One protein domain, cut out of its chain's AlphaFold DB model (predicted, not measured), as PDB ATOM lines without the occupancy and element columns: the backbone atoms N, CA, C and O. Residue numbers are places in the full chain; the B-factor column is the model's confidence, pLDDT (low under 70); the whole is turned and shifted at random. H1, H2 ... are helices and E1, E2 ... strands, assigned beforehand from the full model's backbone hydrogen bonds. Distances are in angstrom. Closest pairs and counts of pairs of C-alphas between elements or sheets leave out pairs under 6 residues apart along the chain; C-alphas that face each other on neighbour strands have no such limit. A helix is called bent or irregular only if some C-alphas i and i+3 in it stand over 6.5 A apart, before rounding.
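Overview. This is residues 104 to 292 of the 299 residues of an uncharacterized protein of Terrapene carolina triunguis (Three-toed box turtle) (UniProt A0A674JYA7). A twisted sheet of six strands has helices H1, H3 and H4 over one face and the two-stranded hairpin E3 and E4 over part of the other, as a small second sheet partly face to face with it. H2 sits off the sheet, near H3, and residues 186 to 191, in the long loop between E4 and E5, stick out. The printed part has 189 residues with four named helices and eight named strands, along the chain E1 E2 H1 H2 E3 E4 E5 E6 H3 H4 E7 E8; the large sheet has the order E1 - E2 - E5 - E6 - E7 - E8, and both sheets are antiparallel. The class is mixed, helices and strands, with under half of the residues, 94, in named elements. The whole is compact, with a radius of gyration of the C-alphas of 17.1 A and spans of 53 by 45 by 31 A.

Along the chain. In the large sheet, E1 is residues 104 to 107, 10.0 A long, with C-alpha 104 at (129.035, 120.893, 146.873). E2 is residues 110 to 114, 13.1 A, and E5 is residues 211 to 215, 12.7 A. E6, residues 220 to 226, measures 19.9 A; E7, residues 273 to 280, 23.2 A; and E8, residues 283 to 290, 23.9 A, ending with C-alpha 290 at (135.724, 127.398, 171.889). In the small sheet, E3 is residues 158 to 163, 16.9 A, and E4 is residues 169 to 174, 16.6 A. H1 is residues 121 to 133, 18.4 A; H2 residues 141 to 149, 12.5 A; and H4 residues 250 to 255, 9.3 A. H3, residues 229 to 245, is the longest helix, 24.9 A, from C-alpha 229 at (128.873, 136.119, 163.328); it is irregular, with C-alphas 230 and 233 7.0 A apart.

Arrangement. Across the large sheet, whose edge strands are E1 and E8, pairs within hydrogen-bond range include N 105 and O 112 at 2.9 A for the hairpin E1 and E2, N 113 and O 212 at 2.8 A for E2 and E5, N 213 and O 222 at 2.7 A for the hairpin E5 and E6, N 223 and O 277 at 2.7 A for E6 and E7, and N 276 and O 287 at 2.8 A for the hairpin E7 and E8. In the hairpin E3 and E4, N 160 and O 172 are 2.9 A apart. The two sheets form a sandwich, two sheets face to face, with best planes 15 degrees apart; the closest C-alphas of E3 and E6 are those of His 159 and Gly 225, 6.3 A. H1, H3 and H4 on one face of the large sheet make two layers, helices over strands. H1 runs along the strands over E1 and E2, at a height over the sheet of 9.8 A. H4, at a height of 8.4 A, lies only just over E7 and E8, with 3 C-alphas falling on each. H3 is on the sheet too, its closest C-alpha pair with E6 being Ala 226 and Ala 232, 4.9 A. With residues 233 to 237 alone, H3 touches H1, at a steep tilt of 43 degrees, the same way; the closest C-alphas are those of Leu 124 and Pro 233, 5.1 A. With residues 239 to 243 alone it touches H4, at a steep tilt of 55 degrees, opposite ways; the closest C-alphas are those of Asn 242 and Ala 253, 5.0 A. H2 is not on the large sheet and is close to H3 but not clearly touching, with the C-alphas of Leu 147 and Leu 234 7.7 A apart. In H1 and H2 every O i to N i+4 pair is within hydrogen-bond range; H3 has 11 of 13 and H4 1 of 2.

Size, cuts and confidence. The two C-alphas farthest apart, those of Arg 137 and Ala 188, are 59.5 A from each other. The printed part has no cut. The links E4 to E5, 36 residues, and H4 to E7, 17 residues, are long. Residues 133 to 138, of which 133 belongs to H1, and residues 186 to 191 stand free. Mean pLDDT of the printed part is 75.5; 54 residues are under 70, among them residues 134 to 156 and 256 to 272, and H2 has a mean of 43.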
ATOM      1  N   ALA A 104     128.188 122.073 146.734       95.75
ATOM      2  CA  ALA A 104     129.035 120.893 146.873       95.75
ATOM      3  C   ALA A 104     130.458 121.185 146.376       95.75
ATOM      4  O   ALA A 104     130.632 121.757 145.300       95.75
ATOM      5  N   MET A 105     131.464 120.772 147.142       94.12
ATOM      6  CA  MET A 105     132.885 120.930 146.824       94.12
ATOM      7  C   MET A 105     133.647 119.661 147.202       94.12
ATOM      8  O   MET A 105     133.438 119.113 148.281       94.12
ATOM      9  N   GLN A 106     134.543 119.208 146.329       92.44
ATOM     10  CA  GLN A 106     135.384 118.043 146.591       92.44
ATOM     11  C   GLN A 106     136.751 118.475 147.141       92.44
ATOM     12  O   GLN A 106     137.445 119.286 146.528       92.44
ATOM     13  N   LEU A 107     137.140 117.907 148.284       89.12
ATOM     14  CA  LEU A 107     138.391 118.146 149.005       89.12
ATOM     15  C   LEU A 107     139.152 116.815 149.131       89.12
ATOM     16  O   LEU A 107     139.052 116.116 150.140       89.12
ATOM     17  N   GLY A 108     139.857 116.416 148.069       86.00
ATOM     18  CA  GLY A 108     140.436 115.070 147.971       86.00
ATOM     19  C   GLY A 108     139.338 113.998 147.958       86.00
ATOM     20  O   GLY A 108     138.445 114.042 147.109       86.00
ATOM     21  N   ASP A 109     139.375 113.084 148.928       87.38
ATOM     22  CA  ASP A 109     138.370 112.019 149.108       87.38
ATOM     23  C   ASP A 109     137.172 112.456 149.975       87.38
ATOM     24  O   ASP A 109     136.289 111.658 150.288       87.38
ATOM     25  N   THR A 110     137.139 113.724 150.396       90.44
ATOM     26  CA  THR A 110     136.054 114.298 151.200       90.44
ATOM     27  C   THR A 110     135.126 115.143 150.337       90.44
ATOM     28  O   THR A 110     135.580 115.961 149.538       90.44
ATOM     29  N   TRP A 111     133.817 115.013 150.547       93.62
ATOM     30  CA  TRP A 111     132.830 115.950 150.008       93.62
ATOM     31  C   TRP A 111     132.379 116.939 151.073       93.62
ATOM     32  O   TRP A 111     131.991 116.542 152.167       93.62
ATOM     33  N   LEU A 112     132.395 118.222 150.730       94.69
ATOM     34  CA  LEU A 112     131.851 119.314 151.521       94.69
ATOM     35  C   LEU A 112     130.520 119.767 150.928       94.69
ATOM     36  O   LEU A 112     130.435 120.048 149.733       94.69
ATOM     37  N   TYR A 113     129.513 119.907 151.786       95.50
ATOM     38  CA  TYR A 113     128.194 120.442 151.473       95.50
ATOM     39  C   TYR A 113     127.896 121.650 152.363       95.50
ATOM     40  O   TYR A 113     127.865 121.533 153.586       95.50
ATOM     41  N   GLY A 114     127.660 122.815 151.766       93.44
ATOM     42  CA  GLY A 114     127.363 124.058 152.482       93.44
ATOM     43  C   GLY A 114     126.084 124.727 151.991       93.44
ATOM     44  O   GLY A 114     125.637 124.504 150.865       93.44
ATOM     45  N   ALA A 115     125.494 125.588 152.820       90.88
ATOM     46  CA  ALA A 115     124.376 126.426 152.386       90.88
ATOM     47  C   ALA A 115     124.852 127.465 151.339       90.88
ATOM     48  O   ALA A 115     125.802 128.204 151.619       90.88
ATOM     49  N   PRO A 116     124.237 127.539 150.140       88.56
ATOM     50  CA  PRO A 116     124.622 128.510 149.115       88.56
ATOM     51  C   PRO A 116     124.228 129.948 149.508       88.56
ATOM     52  O   PRO A 116     123.557 130.182 150.515       88.56
ATOM     53  N   ALA A 117     124.634 130.931 148.698       84.00
ATOM     54  CA  ALA A 117     124.272 132.334 148.909       84.00
ATOM     55  C   ALA A 117     122.740 132.515 149.055       84.00
ATOM     56  O   ALA A 117     121.982 131.881 148.317       84.00
ATOM     57  N   PRO A 118     122.264 133.392 149.962       81.69
ATOM     58  CA  PRO A 118     123.016 134.421 150.692       81.69
ATOM     59  C   PRO A 118     123.709 133.945 151.983       81.69
ATOM     60  O   PRO A 118     124.309 134.778 152.666       81.69
ATOM     61  N   ALA A 119     123.630 132.652 152.319       86.88
ATOM     62  CA  ALA A 119     124.397 132.056 153.410       86.88
ATOM     63  C   ALA A 119     125.888 131.942 153.050       86.88
ATOM     64  O   ALA A 119     126.307 132.180 151.914       86.88
ATOM     65  N   ALA A 120     126.712 131.595 154.034       87.81
ATOM     66  CA  ALA A 120     128.155 131.758 153.938       87.81
ATOM     67  C   ALA A 120     128.916 130.546 153.371       87.81
ATOM     68  O   ALA A 120     130.147 130.547 153.379       87.81
ATOM     69  N   GLY A 121     128.230 129.509 152.877       89.38
ATOM     70  CA  GLY A 121     128.895 128.317 152.340       89.38
ATOM     71  C   GLY A 121     129.758 128.616 151.111       89.38
ATOM     72  O   GLY A 121     130.840 128.054 150.978       89.38
ATOM     73  N   SER A 122     129.341 129.553 150.249       88.88
ATOM     74  CA  SER A 122     130.153 129.988 149.102       88.88
ATOM     75  C   SER A 122     131.416 130.738 149.520       88.88
ATOM     76  O   SER A 122     132.461 130.542 148.911       88.88
ATOM     77  N   LEU A 123     131.340 131.549 150.580       86.00
ATOM     78  CA  LEU A 123     132.506 132.232 151.139       86.00
ATOM     79  C   LEU A 123     133.509 131.223 151.712       86.00
ATOM     80  O   LEU A 123     134.695 131.312 151.411       86.00
ATOM     81  N   LEU A 124     133.031 130.239 152.481       89.12
ATOM     82  CA  LEU A 124     133.865 129.145 152.987       89.12
ATOM     83  C   LEU A 124     134.558 128.386 151.848       89.12
ATOM     84  O   LEU A 124     135.764 128.164 151.898       89.12
ATOM     85  N   ALA A 125     133.804 128.011 150.817       90.31
ATOM     86  CA  ALA A 125     134.332 127.317 149.649       90.31
ATOM     87  C   ALA A 125     135.446 128.121 148.958       90.31
ATOM     88  O   ALA A 125     136.496 127.565 148.651       90.31
ATOM     89  N   SER A 126     135.265 129.433 148.775       87.00
ATOM     90  CA  SER A 126     136.314 130.303 148.229       87.00
ATOM     91  C   SER A 126     137.570 130.326 149.103       87.00
ATOM     92  O   SER A 126     138.667 130.223 148.570       87.00
ATOM     93  N   VAL A 127     137.430 130.403 150.433       84.00
ATOM     94  CA  VAL A 127     138.582 130.353 151.352       84.00
ATOM     95  C   VAL A 127     139.343 129.031 151.216       84.00
ATOM     96  O   VAL A 127     140.568 129.035 151.135       84.00
ATOM     97  N   LEU A 128     138.637 127.898 151.158       87.31
ATOM     98  CA  LEU A 128     139.266 126.579 151.023       87.31
ATOM     99  C   LEU A 128     139.953 126.385 149.666       87.31
ATOM    100  O   LEU A 128     140.995 125.734 149.607       87.31
ATOM    101  N   GLU A 129     139.402 126.954 148.593       87.19
ATOM    102  CA  GLU A 129     140.027 126.942 147.266       87.19
ATOM    103  C   GLU A 129     141.325 127.746 147.227       87.19
ATOM    104  O   GLU A 129     142.328 127.259 146.711       87.19
ATOM    105  N   GLU A 130     141.342 128.936 147.830       82.06
ATOM    106  CA  GLU A 130     142.561 129.746 147.948       82.06
ATOM    107  C   GLU A 130     143.645 129.012 148.751       82.06
ATOM    108  O   GLU A 130     144.802 128.962 148.336       82.06
ATOM    109  N   VAL A 131     143.275 128.371 149.866       76.62
ATOM    110  CA  VAL A 131     144.208 127.552 150.659       76.62
ATOM    111  C   VAL A 131     144.745 126.372 149.849       76.62
ATOM    112  O   VAL A 131     145.928 126.065 149.939       76.62
ATOM    113  N   ARG A 132     143.904 125.729 149.030       78.50
ATOM    114  CA  ARG A 132     144.316 124.628 148.148       78.50
ATOM    115  C   ARG A 132     145.262 125.090 147.037       78.50
ATOM    116  O   ARG A 132     146.136 124.330 146.632       78.50
ATOM    117  N   ALA A 133     145.057 126.300 146.519       76.38
ATOM    118  CA  ALA A 133     145.882 126.889 145.468       76.38
ATOM    119  C   ALA A 133     147.221 127.439 145.993       76.38
ATOM    120  O   ALA A 133     148.176 127.557 145.223       76.38
ATOM    121  N   ALA A 134     147.302 127.774 147.282       67.88
ATOM    122  CA  ALA A 134     148.528 128.231 147.915       67.88
ATOM    123  C   ALA A 134     149.516 127.065 148.119       67.88
ATOM    124  O   ALA A 134     149.254 126.118 148.858       67.88
ATOM    125  N   GLU A 135     150.693 127.148 147.496       53.75
ATOM    126  CA  GLU A 135     151.816 126.256 147.803       53.75
ATOM    127  C   GLU A 135     152.248 126.431 149.281       53.75
ATOM    128  O   GLU A 135     152.150 127.548 149.806       53.75
ATOM    129  N   PRO A 136     152.797 125.398 149.960       51.72
ATOM    130  CA  PRO A 136     153.043 125.367 151.417       51.72
ATOM    131  C   PRO A 136     153.958 126.461 152.009       51.72
ATOM    132  O   PRO A 136     154.293 126.403 153.191       51.72
ATOM    133  N   ARG A 137     154.439 127.417 151.208       46.62
ATOM    134  CA  ARG A 137     155.405 128.454 151.596       46.62
ATOM    135  C   ARG A 137     155.018 129.885 151.218       46.62
ATOM    136  O   ARG A 137     155.682 130.794 151.704       46.62
ATOM    137  N   ASP A 138     153.970 130.091 150.418       46.50
ATOM    138  CA  ASP A 138     153.704 131.394 149.786       46.50
ATOM    139  C   ASP A 138     152.391 132.064 150.210       46.50
ATOM    140  O   ASP A 138     152.059 133.111 149.657       46.50
ATOM    141  N   ALA A 139     151.650 131.534 151.194       45.44
ATOM    142  CA  ALA A 139     150.495 132.249 151.744       45.44
ATOM    143  C   ALA A 139     150.969 133.603 152.313       45.44
ATOM    144  O   ALA A 139     151.670 133.620 153.331       45.44
ATOM    145  N   PRO A 140     150.650 134.751 151.683       42.31
ATOM    146  CA  PRO A 140     151.214 136.015 152.117       42.31
ATOM    147  C   PRO A 140     150.622 136.372 153.482       42.31
ATOM    148  O   PRO A 140     149.403 136.384 153.640       42.31
ATOM    149  N   ASP A 141     151.475 136.743 154.438       49.06
ATOM    150  CA  ASP A 141     151.135 137.377 155.726       49.06
ATOM    151  C   ASP A 141     149.934 138.371 155.654       49.06
ATOM    152  O   ASP A 141     149.034 138.315 156.497       49.06
ATOM    153  N   PRO A 142     149.782 139.220 154.608       40.19
ATOM    154  CA  PRO A 142     148.599 140.078 154.475       40.19
ATOM    155  C   PRO A 142     147.256 139.349 154.269       40.19
ATOM    156  O   PRO A 142     146.227 139.911 154.636       40.19
ATOM    157  N   CYS A 143     147.231 138.127 153.727       42.06
ATOM    158  CA  CYS A 143     146.004 137.336 153.564       42.06
ATOM    159  C   CYS A 143     145.478 136.865 154.930       42.06
ATOM    160  O   CYS A 143     144.309 137.067 155.258       42.06
ATOM    161  N   LEU A 144     146.378 136.362 155.784       45.00
ATOM    162  CA  LEU A 144     146.078 136.013 157.176       45.00
ATOM    163  C   LEU A 144     145.668 137.248 157.993       45.00
ATOM    164  O   LEU A 144     144.720 137.180 158.775       45.00
ATOM    165  N   ARG A 145     146.301 138.406 157.760       40.34
ATOM    166  CA  ARG A 145     145.906 139.674 158.397       40.34
ATOM    167  C   ARG A 145     144.531 140.177 157.951       40.34
ATOM    168  O   ARG A 145     143.752 140.611 158.797       40.34
ATOM    169  N   ALA A 146     144.196 140.097 156.664       38.84
ATOM    170  CA  ALA A 146     142.877 140.481 156.156       38.84
ATOM    171  C   ALA A 146     141.763 139.566 156.695       38.84
ATOM    172  O   ALA A 146     140.699 140.052 157.077       38.84
ATOM    173  N   LEU A 147     142.043 138.263 156.802       43.66
ATOM    174  CA  LEU A 147     141.169 137.276 157.436       43.66
ATOM    175  C   LEU A 147     141.007 137.535 158.946       43.66
ATOM    176  O   LEU A 147     139.901 137.404 159.464       43.66
ATOM    177  N   SER A 148     142.063 137.993 159.629       46.00
ATOM    178  CA  SER A 148     142.019 138.348 161.056       46.00
ATOM    179  C   SER A 148     141.278 139.647 161.377       46.00
ATOM    180  O   SER A 148     140.610 139.751 162.401       46.00
ATOM    181  N   ALA A 149     141.326 140.640 160.483       40.12
ATOM    182  CA  ALA A 149     140.609 141.904 160.652       40.12
ATOM    183  C   ALA A 149     139.078 141.743 160.540       40.12
ATOM    184  O   ALA A 149     138.334 142.619 160.974       40.12
ATOM    185  N   ALA A 150     138.601 140.617 159.991       44.56
ATOM    186  CA  ALA A 150     137.186 140.247 159.945       44.56
ATOM    187  C   ALA A 150     136.650 139.683 161.283       44.56
ATOM    188  O   ALA A 150     135.458 139.381 161.388       44.56
ATOM    189  N   TRP A 151     137.506 139.546 162.305       49.22
ATOM    190  CA  TRP A 151     137.174 139.028 163.635       49.22
ATOM    191  C   TRP A 151     136.824 140.125 164.633       49.22
ATOM    192  O   TRP A 151     137.474 140.290 165.663       49.22
ATOM    193  N   ALA A 152     135.739 140.843 164.377       45.69
ATOM    194  CA  ALA A 152     134.947 141.301 165.509       45.69
ATOM    195  C   ALA A 152     134.032 140.124 165.892       45.69
ATOM    196  O   ALA A 152     133.012 139.939 165.222       45.69
ATOM    197  N   PRO A 153     134.387 139.268 166.876       49.19
ATOM    198  CA  PRO A 153     133.461 138.257 167.355       49.19
ATOM    199  C   PRO A 153     132.213 138.979 167.857       49.19
ATOM    200  O   PRO A 153     132.243 139.726 168.829       49.19
ATOM    201  N   SER A 154     131.111 138.777 167.149       52.47
ATOM    202  CA  SER A 154     129.791 139.140 167.635       52.47
ATOM    203  C   SER A 154     129.155 137.824 168.069       52.47
ATOM    204  O   SER A 154     128.925 136.967 167.205       52.47
ATOM    205  N   PRO A 155     128.950 137.580 169.377       52.72
ATOM    206  CA  PRO A 155     128.356 136.346 169.874       52.72
ATOM    207  C   PRO A 155     126.867 136.366 169.545       52.72
ATOM    208  O   PRO A 155     126.013 136.648 170.381       52.72
ATOM    209  N   VAL A 156     126.550 136.135 168.275       64.19
ATOM    210  CA  VAL A 156     125.186 136.229 167.795       64.19
ATOM    211  C   VAL A 156     124.875 135.050 166.906       64.19
ATOM    212  O   VAL A 156     125.381 134.905 165.793       64.19
ATOM    213  N   GLY A 157     123.988 134.221 167.430       76.31
ATOM    214  CA  GLY A 157     123.487 133.035 166.777       76.31
ATOM    215  C   GLY A 157     123.622 131.823 167.681       76.31
ATOM    216  O   GLY A 157     124.521 131.727 168.512       76.31
ATOM    217  N   SER A 158     122.695 130.895 167.528       84.12
ATOM    218  CA  SER A 158     122.727 129.589 168.161       84.12
ATOM    219  C   SER A 158     122.732 128.531 167.072       84.12
ATOM    220  O   SER A 158     122.024 128.654 166.067       84.12
ATOM    221  N   HIS A 159     123.521 127.486 167.297       85.62
ATOM    222  CA  HIS A 159     123.585 126.332 166.416       85.62
ATOM    223  C   HIS A 159     123.043 125.117 167.147       85.62
ATOM    224  O   HIS A 159     123.378 124.871 168.305       85.62
ATOM    225  N   LEU A 160     122.196 124.365 166.461       89.00
ATOM    226  CA  LEU A 160     121.689 123.083 166.914       89.00
ATOM    227  C   LEU A 160     122.118 122.029 165.903       89.00
ATOM    228  O   LEU A 160     121.914 122.198 164.702       89.00
ATOM    229  N   ALA A 161     122.687 120.942 166.405       89.69
ATOM    230  CA  ALA A 161     123.054 119.792 165.606       89.69
ATOM    231  C   ALA A 161     122.375 118.546 166.174       89.69
ATOM    232  O   ALA A 161     122.372 118.331 167.387       89.69
ATOM    233  N   VAL A 162     121.797 117.734 165.295       90.06
ATOM    234  CA  VAL A 162     121.203 116.441 165.634       90.06
ATOM    235  C   VAL A 162     121.724 115.419 164.639       90.06
ATOM    236  O   VAL A 162     121.732 115.681 163.440       90.06
ATOM    237  N   ALA A 163     122.140 114.264 165.140       88.00
ATOM    238  CA  ALA A 163     122.462 113.108 164.324       88.00
ATOM    239  C   ALA A 163     121.814 111.861 164.925       88.00
ATOM    240  O   ALA A 163     121.622 111.790 166.144       88.00
ATOM    241  N   ASP A 164     121.485 110.891 164.081       85.38
ATOM    242  CA  ASP A 164     120.980 109.589 164.505       85.38
ATOM    243  C   ASP A 164     121.828 108.432 163.960       85.38
ATOM    244  O   ASP A 164     122.713 108.610 163.127       85.38
ATOM    245  N   SER A 165     121.547 107.221 164.442       80.56
ATOM    246  CA  SER A 165     122.269 106.004 164.060       80.56
ATOM    247  C   SER A 165     121.960 105.509 162.640       80.56
ATOM    248  O   SER A 165     122.469 104.469 162.238       80.56
ATOM    249  N   GLN A 166     121.081 106.194 161.898       82.81
ATOM    250  CA  GLN A 166     120.793 105.903 160.492       82.81
ATOM    251  C   GLN A 166     121.619 106.791 159.552       82.81
ATOM    252  O   GLN A 166     121.507 106.659 158.335       82.81
ATOM    253  N   GLY A 167     122.444 107.690 160.101       78.75
ATOM    254  CA  GLY A 167     123.209 108.660 159.327       78.75
ATOM    255  C   GLY A 167     122.411 109.904 158.944       78.75
ATOM    256  O   GLY A 167     122.900 110.700 158.141       78.75
ATOM    257  N   ASN A 168     121.214 110.115 159.509       87.88
ATOM    258  CA  ASN A 168     120.518 111.383 159.329       87.88
ATOM    259  C   ASN A 168     121.216 112.459 160.157       87.88
ATOM    260  O   ASN A 168     121.586 112.234 161.311       87.88
ATOM    261  N   LEU A 169     121.360 113.647 159.572       90.12
ATOM    262  CA  LEU A 169     122.021 114.778 160.201       90.12
ATOM    263  C   LEU A 169     121.240 116.064 159.915       90.12
ATOM    264  O   LEU A 169     120.932 116.376 158.766       90.12
ATOM    265  N   LEU A 170     120.931 116.816 160.971       91.44
ATOM    266  CA  LEU A 170     120.319 118.140 160.904       91.44
ATOM    267  C   LEU A 170     121.244 119.166 161.555       91.44
ATOM    268  O   LEU A 170     121.571 119.044 162.733       91.44
ATOM    269  N   LEU A 171     121.603 120.206 160.801       92.06
ATOM    270  CA  LEU A 171     122.250 121.410 161.317       92.06
ATOM    271  C   LEU A 171     121.311 122.592 161.153       92.06
ATOM    272  O   LEU A 171     120.821 122.859 160.057       92.06
ATOM    273  N   LEU A 172     121.100 123.323 162.237       91.19
ATOM    274  CA  LEU A 172     120.290 124.527 162.257       91.19
ATOM    275  C   LEU A 172     121.115 125.675 162.827       91.19
ATOM    276  O   LEU A 172     121.668 125.563 163.916       91.19
ATOM    277  N   SER A 173     121.156 126.781 162.090       87.81
ATOM    278  CA  SER A 173     121.797 128.034 162.488       87.81
ATOM    279  C   SER A 173     120.723 129.113 162.558       87.81
ATOM    280  O   SER A 173     120.104 129.423 161.542       87.81
ATOM    281  N   ALA A 174     120.483 129.678 163.739       89.19
ATOM    282  CA  ALA A 174     119.464 130.707 163.953       89.19
ATOM    283  C   ALA A 174     120.054 131.903 164.695       89.19
ATOM    284  O   ALA A 174     120.906 131.729 165.557       89.19
ATOM    285  N   SER A 175     119.605 133.119 164.380       87.38
ATOM    286  CA  SER A 175     120.162 134.339 164.964       87.38
ATOM    287  C   SER A 175     119.151 135.485 164.995       87.38
ATOM    288  O   SER A 175     118.300 135.593 164.114       87.38
ATOM    289  N   LEU A 176     119.278 136.355 166.001       88.62
ATOM    290  CA  LEU A 176     118.595 137.653 166.080       88.62
ATOM    291  C   LEU A 176     119.464 138.810 165.556       88.62
ATOM    292  O   LEU A 176     119.096 139.961 165.756       88.62
ATOM    293  N   ASN A 177     120.595 138.498 164.910       84.31
ATOM    294  CA  ASN A 177     121.630 139.409 164.403       84.31
ATOM    295  C   ASN A 177     122.456 140.168 165.465       84.31
ATOM    296  O   ASN A 177     123.680 140.178 165.352       84.31
ATOM    297  N   SER A 178     121.845 140.640 166.549       83.94
ATOM    298  CA  SER A 178     122.548 141.099 167.761       83.94
ATOM    299  C   SER A 178     122.088 140.351 169.016       83.94
ATOM    300  O   SER A 178     121.003 139.760 169.031       83.94
ATOM    301  N   SER A 179     122.852 140.417 170.114       86.25
ATOM    302  CA  SER A 179     122.363 140.006 171.440       86.25
ATOM    303  C   SER A 179     121.046 140.723 171.734       86.25
ATOM    304  O   SER A 179     120.972 141.952 171.675       86.25
ATOM    305  N   PHE A 180     119.990 139.952 171.987       91.06
ATOM    306  CA  PHE A 180     118.608 140.423 172.127       91.06
ATOM    307  C   PHE A 180     117.998 141.148 170.905       91.06
ATOM    308  O   PHE A 180     116.980 141.827 171.045       91.06
ATOM    309  N   GLY A 181     118.587 141.020 169.712       91.25
ATOM    310  CA  GLY A 181     118.086 141.588 168.455       91.25
ATOM    311  C   GLY A 181     117.833 143.088 168.531       91.25
ATOM    312  O   GLY A 181     118.691 143.851 168.965       91.25
ATOM    313  N   SER A 182     116.622 143.507 168.180       92.38
ATOM    314  CA  SER A 182     116.168 144.906 168.250       92.38
ATOM    315  C   SER A 182     115.833 145.387 169.662       92.38
ATOM    316  O   SER A 182     115.511 146.555 169.857       92.38
ATOM    317  N   LYS A 183     115.872 144.489 170.657       93.12
ATOM    318  CA  LYS A 183     115.424 144.704 172.045       93.12
ATOM    319  C   LYS A 183     113.920 145.001 172.141       93.12
ATOM    320  O   LYS A 183     113.398 145.269 173.224       93.12
ATOM    321  N   PHE A 184     113.197 144.893 171.027       93.19
ATOM    322  CA  PHE A 184     111.752 144.991 170.983       93.19
ATOM    323  C   PHE A 184     111.127 143.632 171.306       93.19
ATOM    324  O   PHE A 184     111.181 142.690 170.511       93.19
ATOM    325  N   LEU A 185     110.544 143.543 172.500       95.06
ATOM    326  CA  LEU A 185     109.708 142.425 172.915       95.06
ATOM    327  C   LEU A 185     108.255 142.741 172.550       95.06
ATOM    328  O   LEU A 185     107.639 143.596 173.187       95.06
ATOM    329  N   ALA A 186     107.737 142.038 171.549       94.12
ATOM    330  CA  ALA A 186     106.391 142.178 171.011       94.12
ATOM    331  C   ALA A 186     105.337 141.991 172.126       94.12
ATOM    332  O   ALA A 186     105.235 140.896 172.694       94.12
ATOM    333  N   PRO A 187     104.587 143.041 172.517       92.31
ATOM    334  CA  PRO A 187     103.663 142.951 173.641       92.31
ATOM    335  C   PRO A 187     102.561 141.900 173.473       92.31
ATOM    336  O   PRO A 187     102.220 141.251 174.463       92.31
ATOM    337  N   ALA A 188     102.015 141.697 172.276       90.94
ATOM    338  CA  ALA A 188     100.936 140.739 172.055       90.94
ATOM    339  C   ALA A 188     101.418 139.286 172.169       90.94
ATOM    340  O   ALA A 188     100.787 138.472 172.842       90.94
ATOM    341  N   SER A 189     102.566 138.981 171.567       90.56
ATOM    342  CA  SER A 189     103.043 137.606 171.370       90.56
ATOM    343  C   SER A 189     104.170 137.173 172.313       90.56
ATOM    344  O   SER A 189     104.370 135.981 172.543       90.56
ATOM    345  N   GLY A 190     104.926 138.120 172.873       93.25
ATOM    346  CA  GLY A 190     106.168 137.835 173.597       93.25
ATOM    347  C   GLY A 190     107.345 137.467 172.684       93.25
ATOM    348  O   GLY A 190     108.365 136.968 173.149       93.25
ATOM    349  N   ILE A 191     107.243 137.689 171.373       94.19
ATOM    350  CA  ILE A 191     108.360 137.443 170.456       94.19
ATOM    351  C   ILE A 191     109.405 138.552 170.601       94.19
ATOM    352  O   ILE A 191     109.080 139.737 170.605       94.19
ATOM    353  N   LEU A 192     110.677 138.166 170.681       93.62
ATOM    354  CA  LEU A 192     111.793 139.095 170.554       93.62
ATOM    355  C   LEU A 192     112.190 139.224 169.082       93.62
ATOM    356  O   LEU A 192     112.496 138.223 168.435       93.62
ATOM    357  N   VAL A 193     112.169 140.447 168.554       91.62
ATOM    358  CA  VAL A 193     112.341 140.700 167.117       91.62
ATOM    359  C   VAL A 193     113.815 140.929 166.763       91.62
ATOM    360  O   VAL A 193     114.528 141.656 167.462       91.62
ATOM    361  N   SER A 194     114.268 140.315 165.667       90.56
ATOM    362  CA  SER A 194     115.610 140.505 165.092       90.56
ATOM    363  C   SER A 194     115.860 141.965 164.694       90.56
ATOM    364  O   SER A 194     114.930 142.657 164.287       90.56
ATOM    365  N   ASP A 195     117.105 142.438 164.787       89.44
ATOM    366  CA  ASP A 195     117.530 143.739 164.238       89.44
ATOM    367  C   ASP A 195     118.204 143.621 162.862       89.44
ATOM    368  O   ASP A 195     118.870 144.548 162.405       89.44
ATOM    369  N   LEU A 196     118.032 142.491 162.174       85.50
ATOM    370  CA  LEU A 196     118.518 142.322 160.810       85.50
ATOM    371  C   LEU A 196     117.670 143.151 159.831       85.50
ATOM    372  O   LEU A 196     116.576 142.736 159.452       85.50
ATOM    373  N   THR A 197     118.173 144.314 159.403       74.81
ATOM    374  CA  THR A 197     117.417 145.270 158.564       74.81
ATOM    375  C   THR A 197     117.951 145.459 157.138       74.81
ATOM    376  O   THR A 197     117.532 146.390 156.451       74.81
ATOM    377  N   ALA A 198     118.898 144.644 156.668       64.50
ATOM    378  CA  ALA A 198     119.555 144.887 155.380       64.50
ATOM    379  C   ALA A 198     118.785 144.294 154.172       64.50
ATOM    380  O   ALA A 198     118.265 143.179 154.265       64.50
ATOM    381  N   PRO A 199     118.720 145.010 153.024       53.38
ATOM    382  CA  PRO A 199     118.142 144.475 151.792       53.38
ATOM    383  C   PRO A 199     118.962 143.276 151.301       53.38
ATOM    384  O   PRO A 199     120.181 143.237 151.473       53.38
ATOM    385  N   ALA A 200     118.290 142.298 150.688       55.25
ATOM    386  CA  ALA A 200     118.899 141.069 150.187       55.25
ATOM    387  C   ALA A 200     120.111 141.374 149.288       55.25
ATOM    388  O   ALA A 200     119.972 141.872 148.172       55.25
ATOM    389  N   GLY A 201     121.307 141.076 149.794       57.38
ATOM    390  CA  GLY A 201     122.570 141.217 149.083       57.38
ATOM    391  C   GLY A 201     123.481 140.016 149.347       57.38
ATOM    392  O   GLY A 201     123.264 139.279 150.320       57.38
ATOM    393  N   PRO A 202     124.503 139.791 148.502       51.22
ATOM    394  CA  PRO A 202     125.504 138.761 148.752       51.22
ATOM    395  C   PRO A 202     126.189 139.051 150.095       51.22
ATOM    396  O   PRO A 202     126.742 140.132 150.280       51.22
ATOM    397  N   GLY A 203     126.121 138.114 151.045       57.78
ATOM    398  CA  GLY A 203     126.744 138.258 152.367       57.78
ATOM    399  C   GLY A 203     125.833 138.743 153.501       57.78
ATOM    400  O   GLY A 203     126.320 138.874 154.622       57.78
ATOM    401  N   LEU A 204     124.524 138.940 153.262       64.19
ATOM    402  CA  LEU A 204     123.545 139.270 154.317       64.19
ATOM    403  C   LEU A 204     123.568 138.261 155.480       64.19
ATOM    404  O   LEU A 204     123.403 138.633 156.639       64.19
ATOM    405  N   LEU A 205     123.777 136.982 155.163       74.12
ATOM    406  CA  LEU A 205     123.822 135.886 156.126       74.12
ATOM    407  C   LEU A 205     125.234 135.292 156.216       74.12
ATOM    408  O   LEU A 205     125.396 134.077 156.307       74.12
ATOM    409  N   SER A 206     126.267 136.144 156.201       73.94
ATOM    410  CA  SER A 206     127.674 135.732 156.364       73.94
ATOM    411  C   SER A 206     127.953 134.999 157.686       73.94
ATOM    412  O   SER A 206     128.942 134.282 157.796       73.94
ATOM    413  N   TRP A 207     127.049 135.128 158.661       78.88
ATOM    414  CA  TRP A 207     127.061 134.396 159.925       78.88
ATOM    415  C   TRP A 207     126.485 132.975 159.841       78.88
ATOM    416  O   TRP A 207     126.783 132.132 160.683       78.88
ATOM    417  N   ALA A 208     125.652 132.680 158.842       86.50
ATOM    418  CA  ALA A 208     125.016 131.379 158.690       86.50
ATOM    419  C   ALA A 208     125.896 130.465 157.829       86.50
ATOM    420  O   ALA A 208     125.842 130.508 156.600       86.50
ATOM    421  N   CYS A 209     126.696 129.619 158.475       89.38
ATOM    422  CA  CYS A 209     127.583 128.678 157.791       89.38
ATOM    423  C   CYS A 209     127.422 127.236 158.315       89.38
ATOM    424  O   CYS A 209     128.359 126.697 158.881       89.38
ATOM    425  N   PRO A 210     126.248 126.582 158.224       92.56
ATOM    426  CA  PRO A 210     126.174 125.149 158.502       92.56
ATOM    427  C   PRO A 210     126.849 124.358 157.368       92.56
ATOM    428  O   PRO A 210     126.598 124.628 156.189       92.56
ATOM    429  N   VAL A 211     127.688 123.384 157.724       93.88
ATOM    430  CA  VAL A 211     128.464 122.577 156.772       93.88
ATOM    431  C   VAL A 211     128.341 121.101 157.107       93.88
ATOM    432  O   VAL A 211     128.476 120.713 158.262       93.88
ATOM    433  N   VAL A 212     128.134 120.271 156.093       94.56
ATOM    434  CA  VAL A 212     128.192 118.814 156.204       94.56
ATOM    435  C   VAL A 212     129.380 118.302 155.401       94.56
ATOM    436  O   VAL A 212     129.562 118.676 154.247       94.56
ATOM    437  N   LEU A 213     130.184 117.438 156.003       93.12
ATOM    438  CA  LEU A 213     131.279 116.720 155.373       93.12
ATOM    439  C   LEU A 213     130.908 115.244 155.251       93.12
ATOM    440  O   LEU A 213     130.395 114.652 156.199       93.12
ATOM    441  N   SER A 214     131.218 114.647 154.111       91.75
ATOM    442  CA  SER A 214     131.236 113.198 153.922       91.75
ATOM    443  C   SER A 214     132.688 112.765 153.776       91.75
ATOM    444  O   SER A 214     133.329 113.109 152.783       91.75
ATOM    445  N   LEU A 215     133.205 112.054 154.777       86.50
ATOM    446  CA  LEU A 215     134.612 111.673 154.880       86.50
ATOM    447  C   LEU A 215     134.827 110.235 154.402       86.50
ATOM    448  O   LEU A 215     134.270 109.298 154.985       86.50
ATOM    449  N   GLY A 216     135.703 110.078 153.406       74.00
ATOM    450  CA  GLY A 216     136.169 108.784 152.907       74.00
ATOM    451  C   GLY A 216     135.075 107.910 152.282       74.00
ATOM    452  O   GLY A 216     133.906 108.285 152.197       74.00
ATOM    453  N   GLU A 217     135.460 106.705 151.852       64.00
ATOM    454  CA  GLU A 217     134.531 105.738 151.240       64.00
ATOM    455  C   GLU A 217     133.590 105.071 152.260       64.00
ATOM    456  O   GLU A 217     132.514 104.603 151.894       64.00
ATOM    457  N   GLU A 218     133.957 105.063 153.548       63.28
ATOM    458  CA  GLU A 218     133.162 104.448 154.623       63.28
ATOM    459  C   GLU A 218     131.938 105.282 155.052       63.28
ATOM    460  O   GLU A 218     131.161 104.844 155.901       63.28
ATOM    461  N   GLY A 219     131.736 106.471 154.472       69.69
ATOM    462  CA  GLY A 219     130.500 107.240 154.631       69.69
ATOM    463  C   GLY A 219     130.325 107.900 155.999       69.69
ATOM    464  O   GLY A 219     129.195 108.052 156.462       69.69
ATOM    465  N   THR A 220     131.416 108.296 156.666       85.50
ATOM    466  CA  THR A 220     131.299 109.079 157.909       85.50
ATOM    467  C   THR A 220     130.758 110.466 157.580       85.50
ATOM    468  O   THR A 220     131.382 111.212 156.824       85.50
ATOM    469  N   VAL A 221     129.618 110.826 158.169       89.81
ATOM    470  CA  VAL A 221     128.980 112.131 157.962       89.81
ATOM    471  C   VAL A 221     129.258 113.016 159.168       89.81
ATOM    472  O   VAL A 221     128.940 112.653 160.302       89.81
ATOM    473  N   VAL A 222     129.844 114.185 158.933       90.69
ATOM    474  CA  VAL A 222     130.193 115.154 159.976       90.69
ATOM    475  C   VAL A 222     129.490 116.467 159.708       90.69
ATOM    476  O   VAL A 222     129.617 117.044 158.640       90.69
ATOM    477  N   GLY A 223     128.755 116.959 160.689       92.88
ATOM    478  CA  GLY A 223     128.137 118.266 160.673       92.88
ATOM    479  C   GLY A 223     128.951 119.255 161.490       92.88
ATOM    480  O   GLY A 223     129.347 118.951 162.612       92.88
ATOM    481  N   LEU A 224     129.165 120.441 160.936       91.50
ATOM    482  CA  LEU A 224     129.901 121.536 161.544       91.50
ATOM    483  C   LEU A 224     129.055 122.811 161.544       91.50
ATOM    484  O   LEU A 224     128.430 123.170 160.544       91.50
ATOM    485  N   GLY A 225     129.068 123.525 162.664       89.25
ATOM    486  CA  GLY A 225     128.492 124.859 162.792       89.25
ATOM    487  C   GLY A 225     129.324 125.704 163.745       89.25
ATOM    488  O   GLY A 225     129.832 125.191 164.736       89.25
ATOM    489  N   ALA A 226     129.473 126.991 163.456       83.75
ATOM    490  CA  ALA A 226     130.256 127.902 164.282       83.75
ATOM    491  C   ALA A 226     129.439 129.137 164.651       83.75
ATOM    492  O   ALA A 226     128.856 129.774 163.775       83.75
ATOM    493  N   THR A 227     129.453 129.481 165.938       77.25
ATOM    494  CA  THR A 227     129.016 130.798 166.428       77.25
ATOM    495  C   THR A 227     130.031 131.879 166.027       77.25
ATOM    496  O   THR A 227     131.099 131.573 165.502       77.25
ATOM    497  N   GLY A 228     129.734 133.154 166.302       67.38
ATOM    498  CA  GLY A 228     130.701 134.250 166.128       67.38
ATOM    499  C   GLY A 228     130.469 135.134 164.903       67.38
ATOM    500  O   GLY A 228     131.402 135.781 164.425       67.38
ATOM    501  N   GLY A 229     129.239 135.184 164.388       75.38
ATOM    502  CA  GLY A 229     128.873 136.119 163.328       75.38
ATOM    503  C   GLY A 229     129.678 135.880 162.049       75.38
ATOM    504  O   GLY A 229     129.847 134.744 161.613       75.38
ATOM    505  N   SER A 230     130.221 136.946 161.460       72.12
ATOM    506  CA  SER A 230     131.016 136.887 160.223       72.12
ATOM    507  C   SER A 230     132.309 136.069 160.329       72.12
ATOM    508  O   SER A 230     132.900 135.758 159.298       72.12
ATOM    509  N   ALA A 231     132.754 135.707 161.537       75.12
ATOM    510  CA  ALA A 231     133.921 134.846 161.731       75.12
ATOM    511  C   ALA A 231     133.615 133.353 161.503       75.12
ATOM    512  O   ALA A 231     134.543 132.572 161.291       75.12
ATOM    513  N   ALA A 232     132.338 132.950 161.504       80.50
ATOM    514  CA  ALA A 232     131.930 131.548 161.395       80.50
ATOM    515  C   ALA A 232     132.524 130.807 160.175       80.50
ATOM    516  O   ALA A 232     133.055 129.714 160.363       80.50
ATOM    517  N   PRO A 233     132.522 131.361 158.943       84.00
ATOM    518  CA  PRO A 233     133.048 130.652 157.771       84.00
ATOM    519  C   PRO A 233     134.539 130.362 157.891       84.00
ATOM    520  O   PRO A 233     134.997 129.279 157.550       84.00
ATOM    521  N   LEU A 234     135.306 131.311 158.421       79.19
ATOM    522  CA  LEU A 234     136.739 131.140 158.610       79.19
ATOM    523  C   LEU A 234     137.042 130.169 159.753       79.19
ATOM    524  O   LEU A 234     137.959 129.359 159.643       79.19
ATOM    525  N   ALA A 235     136.231 130.200 160.812       79.88
ATOM    526  CA  ALA A 235     136.358 129.244 161.894       79.88
ATOM    527  C   ALA A 235     136.148 127.801 161.398       79.88
ATOM    528  O   ALA A 235     136.915 126.891 161.715       79.88
ATOM    529  N   LEU A 236     135.145 127.601 160.542       87.75
ATOM    530  CA  LEU A 236     134.910 126.308 159.911       87.75
ATOM    531  C   LEU A 236     135.987 125.935 158.897       87.75
ATOM    532  O   LEU A 236     136.360 124.768 158.839       87.75
ATOM    533  N   ALA A 237     136.531 126.898 158.146       87.25
ATOM    534  CA  ALA A 237     137.658 126.646 157.253       87.25
ATOM    535  C   ALA A 237     138.852 126.070 158.025       87.25
ATOM    536  O   ALA A 237     139.408 125.059 157.605       87.25
ATOM    537  N   GLN A 238     139.197 126.647 159.180       80.75
ATOM    538  CA  GLN A 238     140.284 126.141 160.021       80.75
ATOM    539  C   GLN A 238     140.007 124.719 160.524       80.75
ATOM    540  O   GLN A 238     140.875 123.856 160.403       80.75
ATOM    541  N   ALA A 239     138.797 124.451 161.030       84.31
ATOM    542  CA  ALA A 239     138.408 123.112 161.477       84.31
ATOM    543  C   ALA A 239     138.510 122.076 160.340       84.31
ATOM    544  O   ALA A 239     139.029 120.978 160.536       84.31
ATOM    545  N   ILE A 240     138.073 122.443 159.131       88.88
ATOM    546  CA  ILE A 240     138.170 121.596 157.936       88.88
ATOM    547  C   ILE A 240     139.630 121.382 157.538       88.88
ATOM    548  O   ILE A 240     139.995 120.268 157.180       88.88
ATOM    549  N   ILE A 241     140.481 122.406 157.623       84.62
ATOM    550  CA  ILE A 241     141.905 122.274 157.300       84.62
ATOM    551  C   ILE A 241     142.594 121.300 158.250       84.62
ATOM    552  O   ILE A 241     143.265 120.369 157.803       84.62
ATOM    553  N   ASN A 242     142.368 121.479 159.546       81.25
ATOM    554  CA  ASN A 242     142.881 120.615 160.600       81.25
ATOM    555  C   ASN A 242     142.471 119.151 160.379       81.25
ATOM    556  O   ASN A 242     143.289 118.235 160.434       81.25
ATOM    557  N   GLN A 243     141.201 118.932 160.053       84.00
ATOM    558  CA  GLN A 243     140.660 117.591 159.908       84.00
ATOM    559  C   GLN A 243     141.022 116.925 158.569       84.00
ATOM    560  O   GLN A 243     141.428 115.766 158.547       84.00
ATOM    561  N   VAL A 244     140.858 117.632 157.448       85.50
ATOM    562  CA  VAL A 244     140.966 117.068 156.092       85.50
ATOM    563  C   VAL A 244     142.395 117.143 155.563       85.50
ATOM    564  O   VAL A 244     142.895 116.155 155.033       85.50
ATOM    565  N   TYR A 245     143.067 118.289 155.703       81.81
ATOM    566  CA  TYR A 245     144.416 118.473 155.155       81.81
ATOM    567  C   TYR A 245     145.514 118.024 156.125       81.81
ATOM    568  O   TYR A 245     146.509 117.457 155.681       81.81
ATOM    569  N   LEU A 246     145.344 118.246 157.436       80.12
ATOM    570  CA  LEU A 246     146.319 117.813 158.451       80.12
ATOM    571  C   LEU A 246     146.021 116.417 159.026       80.12
ATOM    572  O   LEU A 246     146.848 115.874 159.758       80.12
ATOM    573  N   GLY A 247     144.874 115.823 158.684       80.25
ATOM    574  CA  GLY A 247     144.507 114.462 159.086       80.25
ATOM    575  C   GLY A 247     144.258 114.297 160.587       80.25
ATOM    576  O   GLY A 247     144.398 113.190 161.109       80.25
ATOM    577  N   GLN A 248     143.931 115.381 161.297       81.19
ATOM    578  CA  GLN A 248     143.710 115.326 162.738       81.19
ATOM    579  C   GLN A 248     142.379 114.631 163.085       81.19
ATOM    580  O   GLN A 248     141.388 114.771 162.357       81.19
ATOM    581  N   PRO A 249     142.312 113.911 164.221       83.06
ATOM    582  CA  PRO A 249     141.064 113.379 164.755       83.06
ATOM    583  C   PRO A 249     140.009 114.471 164.979       83.06
ATOM    584  O   PRO A 249     140.339 115.598 165.333       83.06
ATOM    585  N   LEU A 250     138.728 114.104 164.867       79.00
ATOM    586  CA  LEU A 250     137.570 115.010 164.963       79.00
ATOM    587  C   LEU A 250     137.655 116.040 166.104       79.00
ATOM    588  O   LEU A 250     137.565 117.240 165.856       79.00
ATOM    589  N   GLN A 251     137.860 115.565 167.334       78.62
ATOM    590  CA  GLN A 251     137.938 116.419 168.522       78.62
ATOM    591  C   GLN A 251     139.209 117.282 168.527       78.62
ATOM    592  O   GLN A 251     139.141 118.486 168.763       78.62
ATOM    593  N   GLU A 252     140.357 116.680 168.213       77.00
ATOM    594  CA  GLU A 252     141.655 117.363 168.184       77.00
ATOM    595  C   GLU A 252     141.687 118.476 167.129       77.00
ATOM    596  O   GLU A 252     142.300 119.519 167.344       77.00
ATOM    597  N   ALA A 253     140.966 118.306 166.019       74.38
ATOM    598  CA  ALA A 253     140.856 119.318 164.975       74.38
ATOM    599  C   ALA A 253     140.191 120.618 165.461       74.38
ATOM    600  O   ALA A 253     140.518 121.689 164.945       74.38
ATOM    601  N   LEU A 254     139.288 120.549 166.451       74.56
ATOM    602  CA  LEU A 254     138.683 121.739 167.062       74.56
ATOM    603  C   LEU A 254     139.538 122.332 168.190       74.56
ATOM    604  O   LEU A 254     139.492 123.537 168.422       74.56
ATOM    605  N   GLU A 255     140.300 121.500 168.900       71.00
ATOM    606  CA  GLU A 255     141.152 121.919 170.024       71.00
ATOM    607  C   GLU A 255     142.542 122.411 169.576       71.00
ATOM    608  O   GLU A 255     143.276 123.016 170.358       71.00
ATOM    609  N   SER A 256     142.911 122.158 168.319       63.41
ATOM    610  CA  SER A 256     144.205 122.534 167.746       63.41
ATOM    611  C   SER A 256     144.399 124.050 167.641       63.41
ATOM    612  O   SER A 256     143.419 124.779 167.518       63.41
ATOM    613  N   PRO A 257     145.655 124.541 167.624       57.19
ATOM    614  CA  PRO A 257     145.980 125.954 167.447       57.19
ATOM    615  C   PRO A 257     145.210 126.621 166.305       57.19
ATOM    616  O   PRO A 257     145.356 126.260 165.137       57.19
ATOM    617  N   TRP A 258     144.420 127.636 166.642       63.06
ATOM    618  CA  TRP A 258     143.708 128.448 165.665       63.06
ATOM    619  C   TRP A 258     144.631 129.561 165.187       63.06
ATOM    620  O   TRP A 258     145.227 130.266 166.004       63.06
ATOM    621  N   LEU A 259     144.751 129.744 163.869       55.59
ATOM    622  CA  LEU A 259     145.459 130.900 163.331       55.59
ATOM    623  C   LEU A 259     144.710 132.158 163.779       55.59
ATOM    624  O   LEU A 259     143.606 132.428 163.306       55.59
ATOM    625  N   HIS A 260     145.305 132.905 164.716       50.06
ATOM    626  CA  HIS A 260     144.888 134.253 165.065       50.06
ATOM    627  C   HIS A 260     145.882 135.281 164.496       50.06
ATOM    628  O   HIS A 260     147.052 135.264 164.857       50.06
ATOM    629  N   GLY A 261     145.447 136.178 163.605       42.47
ATOM    630  CA  GLY A 261     146.163 137.423 163.359       42.47
ATOM    631  C   GLY A 261     146.051 138.322 164.587       42.47
ATOM    632  O   GLY A 261     144.983 138.465 165.181       42.47
ATOM    633  N   GLU A 262     147.188 138.866 165.005       35.06
ATOM    634  CA  GLU A 262     147.305 139.707 166.188       35.06
ATOM    635  C   GLU A 262     146.405 140.943 166.061       35.06
ATOM    636  O   GLU A 262     146.662 141.848 165.260       35.06
ATOM    637  N   TRP A 263     145.358 141.018 166.882       36.53
ATOM    638  CA  TRP A 263     144.674 142.283 167.099       36.53
ATOM    639  C   TRP A 263     145.563 143.169 167.974       36.53
ATOM    640  O   TRP A 263     145.792 142.896 169.154       36.53
ATOM    641  N   ALA A 264     146.073 144.253 167.395       29.61
ATOM    642  CA  ALA A 264     146.757 145.294 168.142       29.61
ATOM    643  C   ALA A 264     145.760 146.008 169.080       29.61
ATOM    644  O   ALA A 264     145.083 146.948 168.670       29.61
ATOM    645  N   GLY A 265     145.696 145.579 170.347       32.34
ATOM    646  CA  GLY A 265     145.239 146.436 171.449       32.34
ATOM    647  C   GLY A 265     144.033 145.992 172.287       32.34
ATOM    648  O   GLY A 265     143.408 146.861 172.890       32.34
ATOM    649  N   GLY A 266     143.713 144.698 172.390       37.69
ATOM    650  CA  GLY A 266     142.624 144.211 173.254       37.69
ATOM    651  C   GLY A 266     142.996 143.009 174.126       37.69
ATOM    652  O   GLY A 266     143.901 142.250 173.795       37.69
ATOM    653  N   ALA A 267     142.296 142.847 175.255       34.78
ATOM    654  CA  ALA A 267     142.376 141.657 176.109       34.78
ATOM    655  C   ALA A 267     142.024 140.378 175.314       34.78
ATOM    656  O   ALA A 267     141.235 140.471 174.372       34.78
ATOM    657  N   PRO A 268     142.552 139.193 175.685       42.12
ATOM    658  CA  PRO A 268     142.189 137.937 175.032       42.12
ATOM    659  C   PRO A 268     140.680 137.704 175.162       42.12
ATOM    660  O   PRO A 268     140.167 137.505 176.263       42.12
ATOM    661  N   GLN A 269     139.963 137.772 174.042       48.81
ATOM    662  CA  GLN A 269     138.559 137.376 173.966       48.81
ATOM    663  C   GLN A 269     138.492 135.899 173.577       48.81
ATOM    664  O   GLN A 269     139.307 135.428 172.783       48.81
ATOM    665  N   ALA A 270     137.543 135.157 174.150       52.97
ATOM    666  CA  ALA A 270     137.277 133.790 173.720       52.97
ATOM    667  C   ALA A 270     136.836 133.806 172.246       52.97
ATOM    668  O   ALA A 270     135.966 134.595 171.873       52.97
ATOM    669  N   GLY A 271     137.456 132.970 171.408       59.28
ATOM    670  CA  GLY A 271     137.103 132.862 169.995       59.28
ATOM    671  C   GLY A 271     135.722 132.228 169.770       59.28
ATOM    672  O   GLY A 271     135.046 131.828 170.723       59.28
ATOM    673  N   PRO A 272     135.272 132.130 168.506       66.44
ATOM    674  CA  PRO A 272     133.986 131.523 168.168       66.44
ATOM    675  C   PRO A 272     133.883 130.084 168.683       66.44
ATOM    676  O   PRO A 272     134.823 129.307 168.565       66.44
ATOM    677  N   TRP A 273     132.724 129.688 169.203       74.00
ATOM    678  CA  TRP A 273     132.460 128.281 169.509       74.00
ATOM    679  C   TRP A 273     132.145 127.507 168.241       74.00
ATOM    680  O   TRP A 273     131.279 127.934 167.473       74.00
ATOM    681  N   VAL A 274     132.783 126.351 168.076       77.31
ATOM    682  CA  VAL A 274     132.493 125.408 166.996       77.31
ATOM    683  C   VAL A 274     131.840 124.159 167.565       77.31
ATOM    684  O   VAL A 274     132.343 123.539 168.500       77.31
ATOM    685  N   LEU A 275     130.692 123.817 166.992       80.44
ATOM    686  CA  LEU A 275     129.924 122.611 167.242       80.44
ATOM    687  C   LEU A 275     130.201 121.618 166.116       80.44
ATOM    688  O   LEU A 275     130.014 121.932 164.940       80.44
ATOM    689  N   GLN A 276     130.582 120.405 166.493       83.75
ATOM    690  CA  GLN A 276     130.767 119.283 165.593       83.75
ATOM    691  C   GLN A 276     129.889 118.118 166.041       83.75
ATOM    692  O   GLN A 276     129.864 117.741 167.212       83.75
ATOM    693  N   VAL A 277     129.177 117.522 165.092       83.19
ATOM    694  CA  VAL A 277     128.471 116.254 165.272       83.19
ATOM    695  C   VAL A 277     128.964 115.283 164.211       83.19
ATOM    696  O   VAL A 277     129.158 115.671 163.067       83.19
ATOM    697  N   ALA A 278     129.185 114.027 164.564       82.38
ATOM    698  CA  ALA A 278     129.617 112.998 163.630       82.38
ATOM    699  C   ALA A 278     128.736 111.763 163.779       82.38
ATOM    700  O   ALA A 278     128.422 111.361 164.900       82.38
ATOM    701  N   SER A 279     128.373 111.162 162.650       82.88
ATOM    702  CA  SER A 279     127.695 109.873 162.573       82.88
ATOM    703  C   SER A 279     128.522 108.904 161.738       82.88
ATOM    704  O   SER A 279     128.860 109.197 160.589       82.88
ATOM    705  N   GLN A 280     128.837 107.746 162.316       81.00
ATOM    706  CA  GLN A 280     129.555 106.656 161.659       81.00
ATOM    707  C   GLN A 280     128.918 105.319 162.051       81.00
ATOM    708  O   GLN A 280     129.022 104.872 163.199       81.00
ATOM    709  N   GLY A 281     128.257 104.670 161.090       76.69
ATOM    710  CA  GLY A 281     127.471 103.464 161.357       76.69
ATOM    711  C   GLY A 281     126.435 103.713 162.457       76.69
ATOM    712  O   GLY A 281     125.677 104.674 162.390       76.69
ATOM    713  N   GLU A 282     126.436 102.879 163.500       72.06
ATOM    714  CA  GLU A 282     125.498 102.994 164.629       72.06
ATOM    715  C   GLU A 282     125.912 104.024 165.700       72.06
ATOM    716  O   GLU A 282     125.206 104.204 166.693       72.06
ATOM    717  N   HIS A 283     127.054 104.700 165.532       79.00
ATOM    718  CA  HIS A 283     127.592 105.619 166.533       79.00
ATOM    719  C   HIS A 283     127.399 107.077 166.117       79.00
ATOM    720  O   HIS A 283     127.872 107.494 165.062       79.00
ATOM    721  N   ALA A 284     126.800 107.870 167.007       80.69
ATOM    722  CA  ALA A 284     126.741 109.325 166.904       80.69
ATOM    723  C   ALA A 284     127.537 109.972 168.048       80.69
ATOM    724  O   ALA A 284     127.468 109.532 169.198       80.69
ATOM    725  N   ARG A 285     128.306 111.020 167.740       83.69
ATOM    726  CA  ARG A 285     129.096 111.796 168.708       83.69
ATOM    727  C   ARG A 285     128.867 113.281 168.478       83.69
ATOM    728  O   ARG A 285     128.785 113.708 167.333       83.69
ATOM    729  N   ALA A 286     128.797 114.060 169.551       83.69
ATOM    730  CA  ALA A 286     128.723 115.514 169.489       83.69
ATOM    731  C   ALA A 286     129.786 116.115 170.408       83.69
ATOM    732  O   ALA A 286     129.983 115.641 171.527       83.69
ATOM    733  N   PHE A 287     130.460 117.148 169.922       83.31
ATOM    734  CA  PHE A 287     131.506 117.859 170.631       83.31
ATOM    735  C   PHE A 287     131.409 119.352 170.313       83.31
ATOM    736  O   PHE A 287     131.071 119.735 169.195       83.31
ATOM    737  N   ALA A 288     131.675 120.198 171.302       79.50
ATOM    738  CA  ALA A 288     131.740 121.637 171.112       79.50
ATOM    739  C   ALA A 288     132.936 122.186 171.880       79.50
ATOM    740  O   ALA A 288     133.106 121.869 173.059       79.50
ATOM    741  N   ALA A 289     133.729 123.020 171.219       73.94
ATOM    742  CA  ALA A 289     134.866 123.695 171.824       73.94
ATOM    743  C   ALA A 289     134.878 125.173 171.427       73.94
ATOM    744  O   ALA A 289     134.466 125.515 170.309       73.94
ATOM    745  N   PRO A 290     135.346 126.066 172.316       68.62
ATOM    746  CA  PRO A 290     135.724 127.398 171.889       68.62
ATOM    747  C   PRO A 290     136.915 127.278 170.935       68.62
ATOM    748  O   PRO A 290     137.819 126.475 171.168       68.62
ATOM    749  N   ALA A 291     136.952 128.111 169.900       60.06
ATOM    750  CA  ALA A 291     138.176 128.385 169.169       60.06
ATOM    751  C   ALA A 291     139.140 129.097 170.127       60.06
ATOM    752  O   ALA A 291     139.126 130.321 170.270       60.06
ATOM    753  N   ALA A 292     139.902 128.315 170.887       53.19
ATOM    754  CA  ALA A 292     140.836 128.812 171.878       53.19
ATOM    755  C   ALA A 292     142.241 128.893 171.276       53.19
ATOM    756  O   ALA A 292     142.695 128.000 170.563       53.19
TER     757      ALA A 292